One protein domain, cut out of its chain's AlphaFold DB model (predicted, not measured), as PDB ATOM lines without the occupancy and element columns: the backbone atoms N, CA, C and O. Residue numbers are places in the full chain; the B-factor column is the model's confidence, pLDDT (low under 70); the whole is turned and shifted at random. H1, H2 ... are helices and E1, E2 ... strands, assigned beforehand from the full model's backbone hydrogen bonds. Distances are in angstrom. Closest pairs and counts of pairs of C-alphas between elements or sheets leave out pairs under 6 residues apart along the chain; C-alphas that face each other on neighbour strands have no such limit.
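Overview. This is residues 31 to 39 and 59 to 118 of the 127 residues of an uncharacterized protein of Cordyceps sp. RAO-2017 (UniProt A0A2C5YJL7). One long helix, H2, spans the model between two ends: at one end sit H1 and the small hairpin of E1 and E2, and at the other the short H3 sticks out, with residues 108 to 118 free. The printed part has 69 residues, with three named helices and two named strands in the order H1, E1, E2, H2, H3 along the chain; the class is mixed, helices and strands, and E1 and E2 make an antiparallel sheet in the order E1 - E2. The whole is extended, with a radius of gyration of the C-alphas of 18.0 A and spans of 51 by 26 by 16 A.

Along the chain. Find C-alpha 31 at (-3.312, -24.437, -37.432); from there H1 runs to residue 39, 12.9 A. Next come E1, residues 63 to 66, and E2, residues 69 to 72. H2, residues 85 to 101, covers 24.2 A from (-17.811, -7.745, -50.405). H3, residues 112 to 116, ends at (-29.325, 18.703, -26.948).

Arrangement. In the hairpin, look for N 71 and O 64, 2.7 A apart. Every O i to N i+4 pair in H1, H2 and H3 is within hydrogen-bond range. H2 and H3 are apart.

Size, cuts and confidence. Residues 40 to 58 are cut out, a gap of 6.8 A between C-alphas 39 and 59. The link E2 to H2 is long. Confidence is under 70 in 22 residues, among them 72 to 80.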
ATOM      1  N   GLU A  31      -4.686 -24.945 -37.410       72.94
ATOM      2  CA  GLU A  31      -3.312 -24.437 -37.432       72.94
ATOM      3  C   GLU A  31      -3.287 -22.911 -37.613       72.94
ATOM      4  O   GLU A  31      -2.600 -22.217 -36.858       72.94
ATOM      5  N   ASP A  32      -4.114 -22.381 -38.517       68.88
ATOM      6  CA  ASP A  32      -4.265 -20.936 -38.736       68.88
ATOM      7  C   ASP A  32      -4.818 -20.233 -37.489       68.88
ATOM      8  O   ASP A  32      -4.320 -19.185 -37.063       68.88
ATOM      9  N   ALA A  33      -5.806 -20.850 -36.835       67.62
ATOM     10  CA  ALA A  33      -6.355 -20.348 -35.580       67.62
ATOM     11  C   ALA A  33      -5.308 -20.348 -34.446       67.62
ATOM     12  O   ALA A  33      -5.239 -19.399 -33.658       67.62
ATOM     13  N   ALA A  34      -4.458 -21.376 -34.365       74.19
ATOM     14  CA  ALA A  34      -3.415 -21.484 -33.343       74.19
ATOM     15  C   ALA A  34      -2.293 -20.440 -33.518       74.19
ATOM     16  O   ALA A  34      -1.765 -19.920 -32.525       74.19
ATOM     17  N   ALA A  35      -1.947 -20.094 -34.760       73.88
ATOM     18  CA  ALA A  35      -0.980 -19.039 -35.056       73.88
ATOM     19  C   ALA A  35      -1.462 -17.671 -34.537       73.88
ATOM     20  O   ALA A  35      -0.700 -16.948 -33.892       73.88
ATOM     21  N   LEU A  36      -2.746 -17.358 -34.719       67.88
ATOM     22  CA  LEU A  36      -3.353 -16.115 -34.237       67.88
ATOM     23  C   LEU A  36      -3.465 -16.059 -32.708       67.88
ATOM     24  O   LEU A  36      -3.113 -15.045 -32.102       67.88
ATOM     25  N   GLN A  37      -3.855 -17.164 -32.063       71.19
ATOM     26  CA  GLN A  37      -3.886 -17.260 -30.595       71.19
ATOM     27  C   GLN A  37      -2.502 -17.039 -29.967       71.19
ATOM     28  O   GLN A  37      -2.377 -16.453 -28.890       71.19
ATOM     29  N   SER A  38      -1.443 -17.485 -30.644       73.88
ATOM     30  CA  SER A  38      -0.067 -17.290 -30.180       73.88
ATOM     31  C   SER A  38       0.337 -15.809 -30.184       73.88
ATOM     32  O   SER A  38       1.024 -15.357 -29.266       73.88
ATOM     33  N   ILE A  39      -0.133 -15.040 -31.171       66.69
ATOM     34  CA  ILE A  39       0.097 -13.592 -31.280       66.69
ATOM     35  C   ILE A  39      -0.701 -12.834 -30.208       66.69
ATOM     36  O   ILE A  39      -0.156 -11.949 -29.547       66.69
ATOM     37  N   SER A  59      -2.744  -7.373 -34.127       61.38
ATOM     38  CA  SER A  59      -3.415  -8.660 -34.347       61.38
ATOM     39  C   SER A  59      -4.882  -8.522 -34.773       61.38
ATOM     40  O   SER A  59      -5.382  -9.370 -35.504       61.38
ATOM     41  N   ILE A  60      -5.568  -7.443 -34.385       61.34
ATOM     42  CA  ILE A  60      -6.969  -7.180 -34.755       61.34
ATOM     43  C   ILE A  60      -7.085  -6.766 -36.227       61.34
ATOM     44  O   ILE A  60      -8.089  -7.054 -36.877       61.34
ATOM     45  N   ARG A  61      -6.041  -6.130 -36.775       61.22
ATOM     46  CA  ARG A  61      -5.964  -5.720 -38.188       61.22
ATOM     47  C   ARG A  61      -5.560  -6.855 -39.118       61.22
ATOM     48  O   ARG A  61      -5.604  -6.695 -40.338       61.22
ATOM     49  N   GLN A  62      -5.128  -7.984 -38.566       67.50
ATOM     50  CA  GLN A  62      -4.839  -9.147 -39.382       67.50
ATOM     51  C   GLN A  62      -6.155  -9.699 -39.943       67.50
ATOM     52  O   GLN A  62      -7.196  -9.729 -39.287       67.50
ATOM     53  N   HIS A  63      -6.107 -10.119 -41.200       67.06
ATOM     54  CA  HIS A  63      -7.192 -10.830 -41.855       67.06
ATOM     55  C   HIS A  63      -6.646 -12.166 -42.326       67.06
ATOM     56  O   HIS A  63      -5.559 -12.216 -42.904       67.06
ATOM     57  N   VAL A  64      -7.402 -13.233 -42.097       69.50
ATOM     58  CA  VAL A  64      -7.107 -14.525 -42.719       69.50
ATOM     59  C   VAL A  64      -7.724 -14.484 -44.106       69.50
ATOM     60  O   VAL A  64      -8.906 -14.180 -44.240       69.50
ATOM     61  N   VAL A  65      -6.925 -14.713 -45.140       65.56
ATOM     62  CA  VAL A  65      -7.426 -14.830 -46.509       65.56
ATOM     63  C   VAL A  65      -7.340 -16.295 -46.886       65.56
ATOM     64  O   VAL A  65      -6.240 -16.838 -46.928       65.56
ATOM     65  N   ASP A  66      -8.485 -16.906 -47.159       69.88
ATOM     66  CA  ASP A  66      -8.569 -18.267 -47.673       69.88
ATOM     67  C   ASP A  66      -9.265 -18.234 -49.040       69.88
ATOM     68  O   ASP A  66     -10.403 -17.776 -49.191       69.88
ATOM     69  N   GLY A  67      -8.523 -18.584 -50.089       75.81
ATOM     70  CA  GLY A  67      -8.927 -18.335 -51.471       75.81
ATOM     71  C   GLY A  67      -9.199 -16.847 -51.759       75.81
ATOM     72  O   GLY A  67      -8.301 -16.007 -51.687       75.81
ATOM     73  N   ARG A  68     -10.441 -16.515 -52.150       69.00
ATOM     74  CA  ARG A  68     -10.916 -15.129 -52.394       69.00
ATOM     75  C   ARG A  68     -11.655 -14.526 -51.197       69.00
ATOM     76  O   ARG A  68     -12.142 -13.400 -51.285       69.00
ATOM     77  N   LEU A  69     -11.766 -15.276 -50.107       70.25
ATOM     78  CA  LEU A  69     -12.558 -14.925 -48.945       70.25
ATOM     79  C   LEU A  69     -11.647 -14.363 -47.853       70.25
ATOM     80  O   LEU A  69     -10.612 -14.941 -47.533       70.25
ATOM     81  N   ARG A  70     -12.023 -13.219 -47.280       75.50
ATOM     82  CA  ARG A  70     -11.363 -12.654 -46.093       75.50
ATOM     83  C   ARG A  70     -12.121 -13.076 -44.851       75.50
ATOM     84  O   ARG A  70     -13.335 -13.092 -44.883       75.50
ATOM     85  N   TYR A  71     -11.440 -13.286 -43.740       70.00
ATOM     86  CA  TYR A  71     -12.020 -13.488 -42.416       70.00
ATOM     87  C   TYR A  71     -11.344 -12.536 -41.420       70.00
ATOM     88  O   TYR A  71     -10.211 -12.091 -41.635       70.00
ATOM     89  N   HIS A  72     -12.032 -12.181 -40.335       68.12
ATOM     90  CA  HIS A  72     -11.417 -11.439 -39.233       68.12
ATOM     91  C   HIS A  72     -10.424 -12.342 -38.490       68.12
ATOM     92  O   HIS A  72     -10.761 -13.479 -38.164       68.12
ATOM     93  N   ALA A  73      -9.209 -11.855 -38.208       66.56
ATOM     94  CA  ALA A  73      -8.262 -12.613 -37.385       66.56
ATOM     95  C   ALA A  73      -8.625 -12.582 -35.893       66.56
ATOM     96  O   ALA A  73      -8.318 -13.521 -35.157       66.56
ATOM     97  N   TYR A  74      -9.304 -11.524 -35.439       61.16
ATOM     98  CA  TYR A  74      -9.823 -11.451 -34.079       61.16
ATOM     99  C   TYR A  74     -10.925 -12.501 -33.883       61.16
ATOM    100  O   TYR A  74     -11.940 -12.471 -34.578       61.16
ATOM    101  N   HIS A  75     -10.704 -13.447 -32.963       62.38
ATOM    102  CA  HIS A  75     -11.554 -14.628 -32.767       62.38
ATOM    103  C   HIS A  75     -11.783 -15.470 -34.037       62.38
ATOM    104  O   HIS A  75     -12.901 -15.918 -34.317       62.38
ATOM    105  N   ALA A  76     -10.708 -15.713 -34.793       60.72
ATOM    106  CA  ALA A  76     -10.730 -16.605 -35.947       60.72
ATOM    107  C   ALA A  76     -11.437 -17.940 -35.629       60.72
ATOM    108  O   ALA A  76     -11.162 -18.586 -34.616       60.72
ATOM    109  N   GLY A  77     -12.381 -18.326 -36.494       61.94
ATOM    110  CA  GLY A  77     -13.200 -19.535 -36.353       61.94
ATOM    111  C   GLY A  77     -14.537 -19.362 -35.614       61.94
ATOM    112  O   GLY A  77     -15.362 -20.270 -35.677       61.94
ATOM    113  N   LEU A  78     -14.803 -18.224 -34.951       66.94
ATOM    114  CA  LEU A  78     -16.111 -17.973 -34.310       66.94
ATOM    115  C   LEU A  78     -17.159 -17.375 -35.261       66.94
ATOM    116  O   LEU A  78     -18.357 -17.537 -35.026       66.94
ATOM    117  N   TYR A  79     -16.732 -16.700 -36.331       69.31
ATOM    118  CA  TYR A  79     -17.627 -16.164 -37.356       69.31
ATOM    119  C   TYR A  79     -17.621 -17.086 -38.579       69.31
ATOM    120  O   TYR A  79     -16.601 -17.238 -39.245       69.31
ATOM    121  N   ALA A  80     -18.759 -17.730 -38.843       67.50
ATOM    122  CA  ALA A  80     -18.876 -18.773 -39.863       67.50
ATOM    123  C   ALA A  80     -18.878 -18.247 -41.310       67.50
ATOM    124  O   ALA A  80     -18.839 -19.047 -42.241       67.50
ATOM    125  N   PHE A  81     -18.953 -16.927 -41.507       70.31
ATOM    126  CA  PHE A  81     -19.030 -16.308 -42.827       70.31
ATOM    127  C   PHE A  81     -17.768 -15.497 -43.134       70.31
ATOM    128  O   PHE A  81     -17.166 -14.922 -42.227       70.31
ATOM    129  N   PRO A  82     -17.351 -15.424 -44.402       74.12
ATOM    130  CA  PRO A  82     -16.261 -14.549 -44.792       74.12
ATOM    131  C   PRO A  82     -16.680 -13.078 -44.678       74.12
ATOM    132  O   PRO A  82     -17.820 -12.717 -44.915       74.12
ATOM    133  N   ASN A  83     -15.748 -12.202 -44.335       73.06
ATOM    134  CA  ASN A  83     -15.859 -10.756 -44.479       73.06
ATOM    135  C   ASN A  83     -15.477 -10.324 -45.914       73.06
ATOM    136  O   ASN A  83     -14.490  -9.609 -46.136       73.06
ATOM    137  N   ASP A  84     -16.201 -10.848 -46.902       80.56
ATOM    138  CA  ASP A  84     -16.069 -10.484 -48.313       80.56
ATOM    139  C   ASP A  84     -17.031  -9.336 -48.695       80.56
ATOM    140  O   ASP A  84     -17.821  -8.861 -47.880       80.56
ATOM    141  N   GLU A  85     -16.948  -8.847 -49.937       81.00
ATOM    142  CA  GLU A  85     -17.811  -7.745 -50.405       81.00
ATOM    143  C   GLU A  85     -19.303  -8.108 -50.361       81.00
ATOM    144  O   GLU A  85     -20.157  -7.243 -50.158       81.00
ATOM    145  N   THR A  86     -19.624  -9.392 -50.532       84.50
ATOM    146  CA  THR A  86     -21.004  -9.885 -50.520       84.50
ATOM    147  C   THR A  86     -21.590  -9.798 -49.119       84.50
ATOM    148  O   THR A  86     -22.696  -9.287 -48.933       84.50
ATOM    149  N   GLU A  87     -20.849 -10.263 -48.120       85.81
ATOM    150  CA  GLU A  87     -21.268 -10.236 -46.724       85.81
ATOM    151  C   GLU A  87     -21.277  -8.807 -46.172       85.81
ATOM    152  O   GLU A  87     -22.211  -8.453 -45.449       85.81
ATOM    153  N   GLN A  88     -20.346  -7.949 -46.611       84.75
ATOM    154  CA  GLN A  88     -20.373  -6.517 -46.312       84.75
ATOM    155  C   GLN A  88     -21.644  -5.848 -46.859       84.75
ATOM    156  O   GLN A  88     -22.370  -5.193 -46.113       84.75
ATOM    157  N   TYR A  89     -21.991  -6.091 -48.128       90.44
ATOM    158  CA  TYR A  89     -23.245  -5.601 -48.711       90.44
ATOM    159  C   TYR A  89     -24.478  -6.120 -47.956       90.44
ATOM    160  O   TYR A  89     -25.460  -5.403 -47.743       90.44
ATOM    161  N   ARG A  90     -24.442  -7.386 -47.531       91.56
ATOM    162  CA  ARG A  90     -25.516  -8.002 -46.752       91.56
ATOM    163  C   ARG A  90     -25.677  -7.315 -45.392       91.56
ATOM    164  O   ARG A  90     -26.810  -7.167 -44.938       91.56
ATOM    165  N   ASP A  91     -24.589  -6.930 -44.732       89.31
ATOM    166  CA  ASP A  91     -24.622  -6.185 -43.466       89.31
ATOM    167  C   ASP A  91     -25.110  -4.741 -43.649       89.31
ATOM    168  O   ASP A  91     -25.957  -4.292 -42.874       89.31
ATOM    169  N   ASP A  92     -24.715  -4.061 -44.726       93.69
ATOM    170  CA  ASP A  92     -25.238  -2.731 -45.073       93.69
ATOM    171  C   ASP A  92     -26.756  -2.760 -45.301       93.69
ATOM    172  O   ASP A  92     -27.505  -1.906 -44.807       93.69
ATOM    173  N   LEU A  93     -27.250  -3.786 -46.002       96.25
ATOM    174  CA  LEU A  93     -28.682  -3.982 -46.205       96.25
ATOM    175  C   LEU A  93     -29.409  -4.233 -44.878       96.25
ATOM    176  O   LEU A  93     -30.473  -3.657 -44.644       96.25
ATOM    177  N   LYS A  94     -28.843  -5.070 -44.000       95.62
ATOM    178  CA  LYS A  94     -29.393  -5.318 -42.658       95.62
ATOM    179  C   LYS A  94     -29.453  -4.034 -41.836       95.62
ATOM    180  O   LYS A  94     -30.467  -3.794 -41.181       95.62
ATOM    181  N   HIS A  95     -28.410  -3.208 -41.882       94.94
ATOM    182  CA  HIS A  95     -28.382  -1.917 -41.205       94.94
ATOM    183  C   HIS A  95     -29.507  -1.006 -41.709       94.94
ATOM    184  O   HIS A  95     -30.337  -0.561 -40.917       94.94
ATOM    185  N   SER A  96     -29.599  -0.812 -43.028       96.69
ATOM    186  CA  SER A  96     -30.635   0.019 -43.651       96.69
ATOM    187  C   SER A  96     -32.049  -0.448 -43.288       96.69
ATOM    188  O   SER A  96     -32.883   0.347 -42.846       96.69
ATOM    189  N   LEU A  97     -32.298  -1.760 -43.373       97.56
ATOM    190  CA  LEU A  97     -33.572  -2.357 -42.980       97.56
ATOM    191  C   LEU A  97     -33.878  -2.127 -41.497       97.56
ATOM    192  O   LEU A  97     -35.015  -1.817 -41.155       97.56
ATOM    193  N   THR A  98     -32.883  -2.260 -40.620       97.38
ATOM    194  CA  THR A  98     -33.056  -2.043 -39.177       97.38
ATOM    195  C   THR A  98     -33.453  -0.599 -38.891       97.38
ATOM    196  O   THR A  98     -34.426  -0.371 -38.181       97.38
ATOM    197  N   ILE A  99     -32.780   0.379 -39.502       96.75
ATOM    198  CA  ILE A  99     -33.143   1.796 -39.361       96.75
ATOM    199  C   ILE A  99     -34.558   2.059 -39.888       96.75
ATOM    200  O   ILE A  99     -35.321   2.781 -39.250       96.75
ATOM    201  N   HIS A 100     -34.942   1.451 -41.015       97.25
ATOM    202  CA  HIS A 100     -36.303   1.571 -41.550       97.25
ATOM    203  C   HIS A 100     -37.359   0.967 -40.619       97.25
ATOM    204  O   HIS A 100     -38.397   1.586 -40.404       97.25
ATOM    205  N   LEU A 101     -37.098  -0.210 -40.043       97.50
ATOM    206  CA  LEU A 101     -37.977  -0.833 -39.048       97.50
ATOM    207  C   LEU A 101     -38.079  -0.007 -37.763       97.50
ATOM    208  O   LEU A 101     -39.098  -0.067 -37.084       97.50
ATOM    209  N   CYS A 102     -37.045   0.771 -37.449       96.75
ATOM    210  CA  CYS A 102     -37.013   1.667 -36.303       96.75
ATOM    211  C   CYS A 102     -37.603   3.063 -36.589       96.75
ATOM    212  O   CYS A 102     -37.318   4.014 -35.856       96.75
ATOM    213  N   ASP A 103     -38.401   3.223 -37.651       96.44
ATOM    214  CA  ASP A 103     -38.984   4.503 -38.088       96.44
ATOM    215  C   ASP A 103     -37.935   5.609 -38.323       96.44
ATOM    216  O   ASP A 103     -38.178   6.793 -38.095       96.44
ATOM    217  N   GLY A 104     -36.728   5.227 -38.750       95.06
ATOM    218  CA  GLY A 104     -35.606   6.145 -38.949       95.06
ATOM    219  C   GLY A 104     -34.867   6.540 -37.667       95.06
ATOM    220  O   GLY A 104     -33.946   7.354 -37.733       95.06
ATOM    221  N   ASN A 105     -35.227   5.983 -36.507       93.25
ATOM    222  CA  ASN A 105     -34.536   6.259 -35.251       93.25
ATOM    223  C   ASN A 105     -33.260   5.418 -35.123       93.25
ATOM    224  O   ASN A 105     -33.289   4.194 -35.237       93.25
ATOM    225  N   TYR A 106     -32.147   6.077 -34.795       92.00
ATOM    226  CA  TYR A 106     -30.866   5.415 -34.518       92.00
ATOM    227  C   TYR A 106     -30.786   4.835 -33.101       92.00
ATOM    228  O   TYR A 106     -29.994   3.935 -32.837       92.00
ATOM    229  N   PHE A 107     -31.592   5.356 -32.175       92.38
ATOM    230  CA  PHE A 107     -31.634   4.910 -30.789       92.38
ATOM    231  C   PHE A 107     -33.009   5.165 -30.168       92.38
ATOM    232  O   PHE A 107     -33.688   6.134 -30.500       92.38
ATOM    233  N   TYR A 108     -33.373   4.320 -29.203       93.81
ATOM    234  CA  TYR A 108     -34.559   4.495 -28.353       93.81
ATOM    235  C   TYR A 108     -34.214   4.886 -26.911       93.81
ATOM    236  O   TYR A 108     -35.101   5.061 -26.077       93.81
ATOM    237  N   ALA A 109     -32.922   5.007 -26.597       93.31
ATOM    238  CA  ALA A 109     -32.477   5.422 -25.278       93.31
ATOM    239  C   ALA A 109     -32.978   6.848 -24.959       93.31
ATOM    240  O   ALA A 109     -32.943   7.724 -25.829       93.31
ATOM    241  N   PRO A 110     -33.401   7.131 -23.714       94.00
ATOM    242  CA  PRO A 110     -33.955   8.428 -23.325       94.00
ATOM    243  C   PRO A 110     -32.857   9.486 -23.086       94.00
ATOM    244  O   PRO A 110     -32.804  10.121 -22.035       94.00
ATOM    245  N   CYS A 111     -31.952   9.678 -24.048       92.81
ATOM    246  CA  CYS A 111     -30.803  10.583 -23.943       92.81
ATOM    247  C   CYS A 111     -30.917  11.851 -24.807       92.81
ATOM    248  O   CYS A 111     -30.033  12.700 -24.730       92.81
ATOM    249  N   HIS A 112     -32.005  12.034 -25.564       91.81
ATOM    250  CA  HIS A 112     -32.160  13.151 -26.510       91.81
ATOM    251  C   HIS A 112     -31.916  14.523 -25.860       91.81
ATOM    252  O   HIS A 112     -31.050  15.275 -26.292       91.81
ATOM    253  N   GLY A 113     -32.571  14.798 -24.726       93.88
ATOM    254  CA  GLY A 113     -32.374  16.062 -24.015       93.88
ATOM    255  C   GLY A 113     -30.970  16.229 -23.417       93.88
ATOM    256  O   GLY A 113     -30.523  17.353 -23.221       93.88
ATOM    257  N   LEU A 114     -30.263  15.136 -23.100       93.62
ATOM    258  CA  LEU A 114     -28.864  15.213 -22.661       93.62
ATOM    259  C   LEU A 114     -27.967  15.635 -23.829       93.62
ATOM    260  O   LEU A 114     -27.135  16.521 -23.653       93.62
ATOM    261  N   LEU A 115     -28.180  15.046 -25.009       92.50
ATOM    262  CA  LEU A 115     -27.455  15.380 -26.236       92.50
ATOM    263  C   LEU A 115     -27.705  16.838 -26.657       92.50
ATOM    264  O   LEU A 115     -26.745  17.561 -26.903       92.50
ATOM    265  N   GLU A 116     -28.956  17.308 -26.631       93.94
ATOM    266  CA  GLU A 116     -29.325  18.703 -26.948       93.94
ATOM    267  C   GLU A 116     -28.658  19.739 -26.029       93.94
ATOM    268  O   GLU A 116     -28.368  20.857 -26.454       93.94
ATOM    269  N   ARG A 117     -28.388  19.379 -24.767       95.12
ATOM    270  CA  ARG A 117     -27.688  20.244 -23.800       95.12
ATOM    271  C   ARG A 117     -26.164  20.240 -23.959       95.12
ATOM    272  O   ARG A 117     -25.496  20.953 -23.215       95.12
ATOM    273  N   GLY A 118     -25.620  19.458 -24.893       93.94
ATOM    274  CA  GLY A 118     -24.180  19.344 -25.129       93.94
ATOM    275  C   GLY A 118     -23.509  18.291 -24.250       93.94
ATOM    276  O   GLY A 118     -22.593  18.601 -23.489       93.94
TER     277      GLY A 118